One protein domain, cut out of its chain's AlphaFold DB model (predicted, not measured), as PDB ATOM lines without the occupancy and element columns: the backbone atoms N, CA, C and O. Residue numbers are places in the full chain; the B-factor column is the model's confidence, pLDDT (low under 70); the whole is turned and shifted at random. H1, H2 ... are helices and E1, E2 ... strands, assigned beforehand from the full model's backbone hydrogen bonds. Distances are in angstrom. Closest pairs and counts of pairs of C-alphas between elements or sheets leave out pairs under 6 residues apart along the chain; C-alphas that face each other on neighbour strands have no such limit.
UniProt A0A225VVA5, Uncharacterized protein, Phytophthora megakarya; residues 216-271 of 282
ATOM      1  N   ARG A 216     202.433 163.205 117.774       65.06
ATOM      2  CA  ARG A 216     203.782 163.201 117.192       65.06
ATOM      3  C   ARG A 216     204.857 163.552 118.224       65.06
ATOM      4  O   ARG A 216     205.846 162.837 118.304       65.06
ATOM      5  N   GLU A 217     204.655 164.576 119.044       67.50
ATOM      6  CA  GLU A 217     205.534 164.924 120.168       67.50
ATOM      7  C   GLU A 217     205.632 163.765 121.168       67.50
ATOM      8  O   GLU A 217     206.730 163.324 121.498       67.50
ATOM      9  N   ARG A 218     204.494 163.192 121.584       65.56
ATOM     10  CA  ARG A 218     204.447 162.050 122.519       65.56
ATOM     11  C   ARG A 218     205.108 160.766 122.015       65.56
ATOM     12  O   ARG A 218     205.353 159.910 122.856       65.56
ATOM     13  N   PHE A 219     205.368 160.626 120.715       63.41
ATOM     14  CA  PHE A 219     206.074 159.478 120.130       63.41
ATOM     15  C   PHE A 219     207.510 159.805 119.665       63.41
ATOM     16  O   PHE A 219     208.330 158.892 119.607       63.41
ATOM     17  N   LEU A 220     207.830 161.071 119.351       71.56
ATOM     18  CA  LEU A 220     209.159 161.501 118.877       71.56
ATOM     19  C   LEU A 220     210.072 162.085 119.966       71.56
ATOM     20  O   LEU A 220     211.285 162.113 119.768       71.56
ATOM     21  N   THR A 221     209.544 162.538 121.105       69.44
ATOM     22  CA  THR A 221     210.382 162.916 122.252       69.44
ATOM     23  C   THR A 221     211.049 161.663 122.819       69.44
ATOM     24  O   THR A 221     210.363 160.780 123.322       69.44
ATOM     25  N   ALA A 222     212.377 161.564 122.760       70.00
ATOM     26  CA  ALA A 222     213.095 160.435 123.349       70.00
ATOM     27  C   ALA A 222     212.951 160.431 124.882       70.00
ATOM     28  O   ALA A 222     213.234 161.435 125.538       70.00
ATOM     29  N   GLN A 223     212.563 159.294 125.469       75.31
ATOM     30  CA  GLN A 223     212.652 159.099 126.920       75.31
ATOM     31  C   GLN A 223     214.035 158.551 127.261       75.31
ATOM     32  O   GLN A 223     214.374 157.433 126.876       75.31
ATOM     33  N   ILE A 224     214.824 159.344 127.982       79.19
ATOM     34  CA  ILE A 224     216.124 158.928 128.516       79.19
ATOM     35  C   ILE A 224     215.878 157.923 129.647       79.19
ATOM     36  O   ILE A 224     215.070 158.183 130.539       79.19
ATOM     37  N   THR A 225     216.577 156.791 129.628       78.62
ATOM     38  CA  THR A 225     216.499 155.775 130.685       78.62
ATOM     39  C   THR A 225     217.870 155.171 130.981       78.62
ATOM     40  O   THR A 225     218.728 155.065 130.108       78.62
ATOM     41  N   THR A 226     218.091 154.768 132.230       83.81
ATOM     42  CA  THR A 226     219.301 154.048 132.653       83.81
ATOM     43  C   THR A 226     219.132 152.547 132.363       83.81
ATOM     44  O   THR A 226     218.036 152.028 132.601       83.81
ATOM     45  N   PRO A 227     220.178 151.797 131.955       83.12
ATOM     46  CA  PRO A 227     220.119 150.348 131.740       83.12
ATOM     47  C   PRO A 227     219.398 149.573 132.852       83.12
ATOM     48  O   PRO A 227     218.558 148.722 132.573       83.12
ATOM     49  N   VAL A 228     219.650 149.924 134.118       85.00
ATOM     50  CA  VAL A 228     219.007 149.313 135.295       85.00
ATOM     51  C   VAL A 228     217.484 149.517 135.299       85.00
ATOM     52  O   VAL A 228     216.738 148.589 135.615       85.00
ATOM     53  N   GLN A 229     217.000 150.704 134.918       85.81
ATOM     54  CA  GLN A 229     215.566 150.993 134.845       85.81
ATOM     55  C   GLN A 229     214.909 150.299 133.647       85.81
ATOM     56  O   GLN A 229     213.825 149.733 133.796       85.81
ATOM     57  N   TYR A 230     215.578 150.269 132.491       84.94
ATOM     58  CA  TYR A 230     215.093 149.543 131.315       84.94
ATOM     59  C   TYR A 230     214.981 148.031 131.583       84.94
ATOM     60  O   TYR A 230     213.926 147.439 131.358       84.94
ATOM     61  N   LEU A 231     216.011 147.419 132.182       88.19
ATOM     62  CA  LEU A 231     215.992 146.010 132.595       88.19
ATOM     63  C   LEU A 231     214.903 145.715 133.640       88.19
ATOM     64  O   LEU A 231     214.274 144.658 133.582       88.19
ATOM     65  N   LYS A 232     214.635 146.645 134.569       89.44
ATOM     66  CA  LYS A 232     213.505 146.529 135.504       89.44
ATOM     67  C   LYS A 232     212.165 146.525 134.759       89.44
ATOM     68  O   LYS A 232     211.349 145.642 135.013       89.44
ATOM     69  N   CYS A 233     211.967 147.436 133.805       85.75
ATOM     70  CA  CYS A 233     210.748 147.497 132.993       85.75
ATOM     71  C   CYS A 233     210.549 146.219 132.158       85.75
ATOM     72  O   CYS A 233     209.445 145.684 132.134       85.75
ATOM     73  N   LEU A 234     211.610 145.676 131.546       87.19
ATOM     74  CA  LEU A 234     211.548 144.404 130.814       87.19
ATOM     75  C   LEU A 234     211.159 143.221 131.717       87.19
ATOM     76  O   LEU A 234     210.326 142.407 131.326       87.19
ATOM     77  N   ARG A 235     211.706 143.140 132.940       91.06
ATOM     78  CA  ARG A 235     211.304 142.116 133.926       91.06
ATOM     79  C   ARG A 235     209.843 142.263 134.350       91.06
ATOM     80  O   ARG A 235     209.165 141.262 134.525       91.06
ATOM     81  N   GLN A 236     209.349 143.491 134.487       90.44
ATOM     82  CA  GLN A 236     207.939 143.730 134.799       90.44
ATOM     83  C   GLN A 236     207.021 143.337 133.624       90.44
ATOM     84  O   GLN A 236     206.016 142.677 133.862       90.44
ATOM     85  N   LEU A 237     207.401 143.618 132.366       86.75
ATOM     86  CA  LEU A 237     206.672 143.125 131.183       86.75
ATOM     87  C   LEU A 237     206.613 141.589 131.135       86.75
ATOM     88  O   LEU A 237     205.545 141.033 130.901       86.75
ATOM     89  N   LEU A 238     207.738 140.909 131.391       90.44
ATOM     90  CA  LEU A 238     207.815 139.440 131.451       90.44
ATOM     91  C   LEU A 238     206.922 138.833 132.544       90.44
ATOM     92  O   LEU A 238     206.407 137.733 132.369       90.44
ATOM     93  N   ASN A 239     206.715 139.560 133.644       91.88
ATOM     94  CA  ASN A 239     205.886 139.137 134.771       91.88
ATOM     95  C   ASN A 239     204.414 139.598 134.660       91.88
ATOM     96  O   ASN A 239     203.656 139.410 135.608       91.88
ATOM     97  N   CYS A 240     204.006 140.221 133.545       87.19
ATOM     98  CA  CYS A 240     202.686 140.853 133.362       87.19
ATOM     99  C   CYS A 240     202.341 141.961 134.388       87.19
ATOM    100  O   CYS A 240     201.172 142.299 134.580       87.19
ATOM    101  N   GLU A 241     203.351 142.560 135.021       88.31
ATOM    102  CA  GLU A 241     203.214 143.664 135.979       88.31
ATOM    103  C   GLU A 241     202.931 145.008 135.266       88.31
ATOM    104  O   GLU A 241     203.384 145.219 134.135       88.31
ATOM    105  N   PRO A 242     202.238 145.973 135.904       80.88
ATOM    106  CA  PRO A 242     201.957 147.276 135.308       80.88
ATOM    107  C   PRO A 242     203.232 148.125 135.167       80.88
ATOM    108  O   PRO A 242     203.750 148.699 136.128       80.88
ATOM    109  N   VAL A 243     203.728 148.235 133.935       78.12
ATOM    110  CA  VAL A 243     204.929 149.012 133.584       78.12
ATOM    111  C   VAL A 243     204.565 150.469 133.270       78.12
ATOM    112  O   VAL A 243     203.551 150.710 132.606       78.12
ATOM    113  N   PRO A 244     205.382 151.466 133.677       72.06
ATOM    114  CA  PRO A 244     205.250 152.837 133.191       72.06
ATOM    115  C   PRO A 244     205.186 152.868 131.661       72.06
ATOM    116  O   PRO A 244     206.004 152.251 130.983       72.06
ATOM    117  N   ALA A 245     204.190 153.559 131.107       66.38
ATOM    118  CA  ALA A 245     203.878 153.456 129.687       66.38
ATOM    119  C   ALA A 245     205.027 153.992 128.807       66.38
ATOM    120  O   ALA A 245     205.150 155.205 128.612       66.38
ATOM    121  N   MET A 246     205.823 153.081 128.231       62.75
ATOM    122  CA  MET A 246     206.883 153.367 127.255       62.75
ATOM    123  C   MET A 246     206.271 153.851 125.930       62.75
ATOM    124  O   MET A 246     206.176 153.126 124.946       62.75
ATOM    125  N   ARG A 247     205.788 155.096 125.932       59.06
ATOM    126  CA  ARG A 247     205.079 155.751 124.819       59.06
ATOM    127  C   ARG A 247     206.001 156.286 123.720       59.06
ATOM    128  O   ARG A 247     205.520 156.900 122.784       59.06
ATOM    129  N   THR A 248     207.303 156.065 123.835       62.31
ATOM    130  CA  THR A 248     208.351 156.594 122.954       62.31
ATOM    131  C   THR A 248     209.386 155.497 122.730       62.31
ATOM    132  O   THR A 248     209.436 154.536 123.501       62.31
ATOM    133  N   ALA A 249     210.292 155.677 121.768       69.50
ATOM    134  CA  ALA A 249     211.555 154.946 121.815       69.50
ATOM    135  C   ALA A 249     212.291 155.290 123.137       69.50
ATOM    136  O   ALA A 249     212.435 156.483 123.449       69.50
ATOM    137  N   PRO A 250     212.707 154.299 123.947       66.12
ATOM    138  CA  PRO A 250     213.554 154.534 125.108       66.12
ATOM    139  C   PRO A 250     215.011 154.648 124.651       66.12
ATOM    140  O   PRO A 250     215.548 153.735 124.026       66.12
ATOM    141  N   MET A 251     215.662 155.764 124.971       78.06
ATOM    142  CA  MET A 251     217.089 155.946 124.724       78.06
ATOM    143  C   MET A 251     217.854 155.563 125.988       78.06
ATOM    144  O   MET A 251     217.820 156.277 126.993       78.06
ATOM    145  N   VAL A 252     218.493 154.396 125.942       80.12
ATOM    146  CA  VAL A 252     219.271 153.848 127.053       80.12
ATOM    147  C   VAL A 252     220.665 154.481 127.039       80.12
ATOM    148  O   VAL A 252     221.379 154.313 126.056       80.12
ATOM    149  N   LEU A 253     221.042 155.197 128.103       80.69
ATOM    150  CA  LEU A 253     222.374 155.806 128.257       80.69
ATOM    151  C   LEU A 253     223.161 155.110 129.373       80.69
ATOM    152  O   LEU A 253     222.618 154.888 130.461       80.69
ATOM    153  N   ALA A 254     224.425 154.776 129.121       78.94
ATOM    154  CA  ALA A 254     225.314 154.197 130.123       78.94
ATOM    155  C   ALA A 254     225.692 155.208 131.224       78.94
ATOM    156  O   ALA A 254     225.435 156.409 131.140       78.94
ATOM    157  N   GLU A 255     226.295 154.712 132.301       74.19
ATOM    158  CA  GLU A 255     226.661 155.538 133.452       74.19
ATOM    159  C   GLU A 255     227.783 156.525 133.083       74.19
ATOM    160  O   GLU A 255     228.882 156.129 132.705       74.19
ATOM    161  N   GLY A 256     227.475 157.826 133.140       74.75
ATOM    162  CA  GLY A 256     228.345 158.909 132.664       74.75
ATOM    163  C   GLY A 256     228.071 159.379 131.227       74.75
ATOM    164  O   GLY A 256     228.546 160.450 130.845       74.75
ATOM    165  N   GLU A 257     227.267 158.658 130.438       73.62
ATOM    166  CA  GLU A 257     226.827 159.142 129.126       73.62
ATOM    167  C   GLU A 257     225.750 160.222 129.271       73.62
ATOM    168  O   GLU A 257     224.793 160.102 130.036       73.62
ATOM    169  N   THR A 258     225.879 161.290 128.484       76.50
ATOM    170  CA  THR A 258     224.868 162.348 128.382       76.50
ATOM    171  C   THR A 258     224.401 162.476 126.940       76.50
ATOM    172  O   THR A 258     225.160 162.218 126.007       76.50
ATOM    173  N   THR A 259     223.170 162.945 126.733       69.19
ATOM    174  CA  THR A 259     222.648 163.251 125.387       69.19
ATOM    175  C   THR A 259     223.533 164.246 124.631       69.19
ATOM    176  O   THR A 259     223.741 164.112 123.428       69.19
ATOM    177  N   ASN A 260     224.121 165.196 125.362       74.50
ATOM    178  CA  ASN A 260     225.107 166.148 124.861       74.50
ATOM    179  C   ASN A 260     226.391 165.459 124.363       74.50
ATOM    180  O   ASN A 260     226.941 165.875 123.353       74.50
ATOM    181  N   ALA A 261     226.865 164.387 125.009       72.69
ATOM    182  CA  ALA A 261     228.089 163.700 124.586       72.69
ATOM    183  C   ALA A 261     227.966 163.091 123.178       72.69
ATOM    184  O   ALA A 261     228.904 163.203 122.387       72.69
ATOM    185  N   TYR A 262     226.809 162.513 122.836       72.81
ATOM    186  CA  TYR A 262     226.540 162.019 121.482       72.81
ATOM    187  C   TYR A 262     226.455 163.165 120.464       72.81
ATOM    188  O   TYR A 262     227.111 163.116 119.426       72.81
ATOM    189  N   GLU A 263     225.714 164.234 120.778       77.56
ATOM    190  CA  GLU A 263     225.604 165.404 119.896       77.56
ATOM    191  C   GLU A 263     226.972 166.075 119.677       77.56
ATOM    192  O   GLU A 263     227.329 166.404 118.551       77.56
ATOM    193  N   ALA A 264     227.799 166.200 120.717       79.44
ATOM    194  CA  ALA A 264     229.156 166.732 120.616       79.44
ATOM    195  C   ALA A 264     230.074 165.840 119.760       79.44
ATOM    196  O   ALA A 264     230.879 166.364 118.987       79.44
ATOM    197  N   GLN A 265     229.944 164.510 119.841       76.38
ATOM    198  CA  GLN A 265     230.637 163.587 118.932       76.38
ATOM    199  C   GLN A 265     230.149 163.747 117.486       76.38
ATOM    200  O   GLN A 265     230.978 163.800 116.576       76.38
ATOM    201  N   PHE A 266     228.838 163.884 117.269       74.38
ATOM    202  CA  PHE A 266     228.256 164.105 115.946       74.38
ATOM    203  C   PHE A 266     228.703 165.441 115.337       74.38
ATOM    204  O   PHE A 266     229.192 165.453 114.211       74.38
ATOM    205  N   GLN A 267     228.642 166.550 116.080       76.81
ATOM    206  CA  GLN A 267     229.134 167.854 115.622       76.81
ATOM    207  C   GLN A 267     230.642 167.824 115.342       76.81
ATOM    208  O   GLN A 267     231.086 168.347 114.325       76.81
ATOM    209  N   ASN A 268     231.438 167.152 116.179       81.06
ATOM    210  CA  ASN A 268     232.875 166.986 115.953       81.06
ATOM    211  C   ASN A 268     233.174 166.140 114.697       81.06
ATOM    212  O   ASN A 268     234.062 166.485 113.917       81.06
ATOM    213  N   TRP A 269     232.401 165.075 114.455       83.94
ATOM    214  CA  TRP A 269     232.457 164.300 113.214       83.94
ATOM    215  C   TRP A 269     232.050 165.151 112.002       83.94
ATOM    216  O   TRP A 269     232.791 165.192 111.025       83.94
ATOM    217  N   VAL A 270     230.957 165.915 112.087       79.69
ATOM    218  CA  VAL A 270     230.523 166.853 111.039       79.69
ATOM    219  C   VAL A 270     231.591 167.913 110.761       79.69
ATOM    220  O   VAL A 270     231.849 168.202 109.596       79.69
ATOM    221  N   GLU A 271     232.252 168.474 111.775       77.94
ATOM    222  CA  GLU A 271     233.377 169.396 111.575       77.94
ATOM    223  C   GLU A 271     234.568 168.708 110.901       77.94
ATOM    224  O   GLU A 271     235.115 169.254 109.945       77.94
TER     225      GLU A 271
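What this domain is: This is residues 216 to 271 of the 282 residues of an uncharacterized protein of Phytophthora megakarya (UniProt A0A225VVA5). Two very short parallel strands, E1 and E2, lie side by side in the middle of a loose, flat model; H2 and the long link after it make a wide loop on one side, and H3 makes an arm on the other, with residues 260 to 271 sticking out free. The short H1 lies beyond the first residue of E1. The printed part has 56 residues, with three named helices and two named strands in the order H1, E1, H2, E2, H3, and is mostly helix. It is loose, with a radius of gyration of the C-alphas of 14.2 A, and spans 47 by 29 by 11 A.

How they stand to each other: E1, residues 223 to 225, and E2, residues 250 to 252, are parallel neighbours at 35 degrees. N 251 and O 223 are 2.8 A apart and N 225 and O 251 3.0 A, both within hydrogen-bond range. H2, residues 227 to 238, comes closest to E2 at the C-alphas of Pro 227 and Val 252, 5.9 A apart. E1, H2 and E2 form a strand-helix-strand unit, two parallel neighbour strands with a helix between them along the chain, and its crossover is right-handed. H3, residues 259 to 271, touches no helix and is only just apart from E1, at 8.4 A. H1, residues 216 to 220, is apart from H2, E2 and H3. In H1, H2 and H3 every O i to N i+4 pair is within hydrogen-bond range.

Where its parts are: E1 is 6.3 A long and E2 6.1 A. H2 measures 16.4 A, from C-alpha 227 at (220.119, 150.348, 131.740). H3 measures 18.5 A and ends with C-alpha 271 at (233.377, 169.396, 111.575). H1 measures 5.9 A and begins with C-alpha 216 at (203.782, 163.201, 117.192).

The domain as a whole: The two C-alphas farthest apart, those of Cys 240 and Glu 271, are 47.2 A apart. The printed part has no cut. The link from H2 to E2, 11 residues, is long. The pLDDT is under 70 at residues 216 to 219, 221, 245 to 250 and 259.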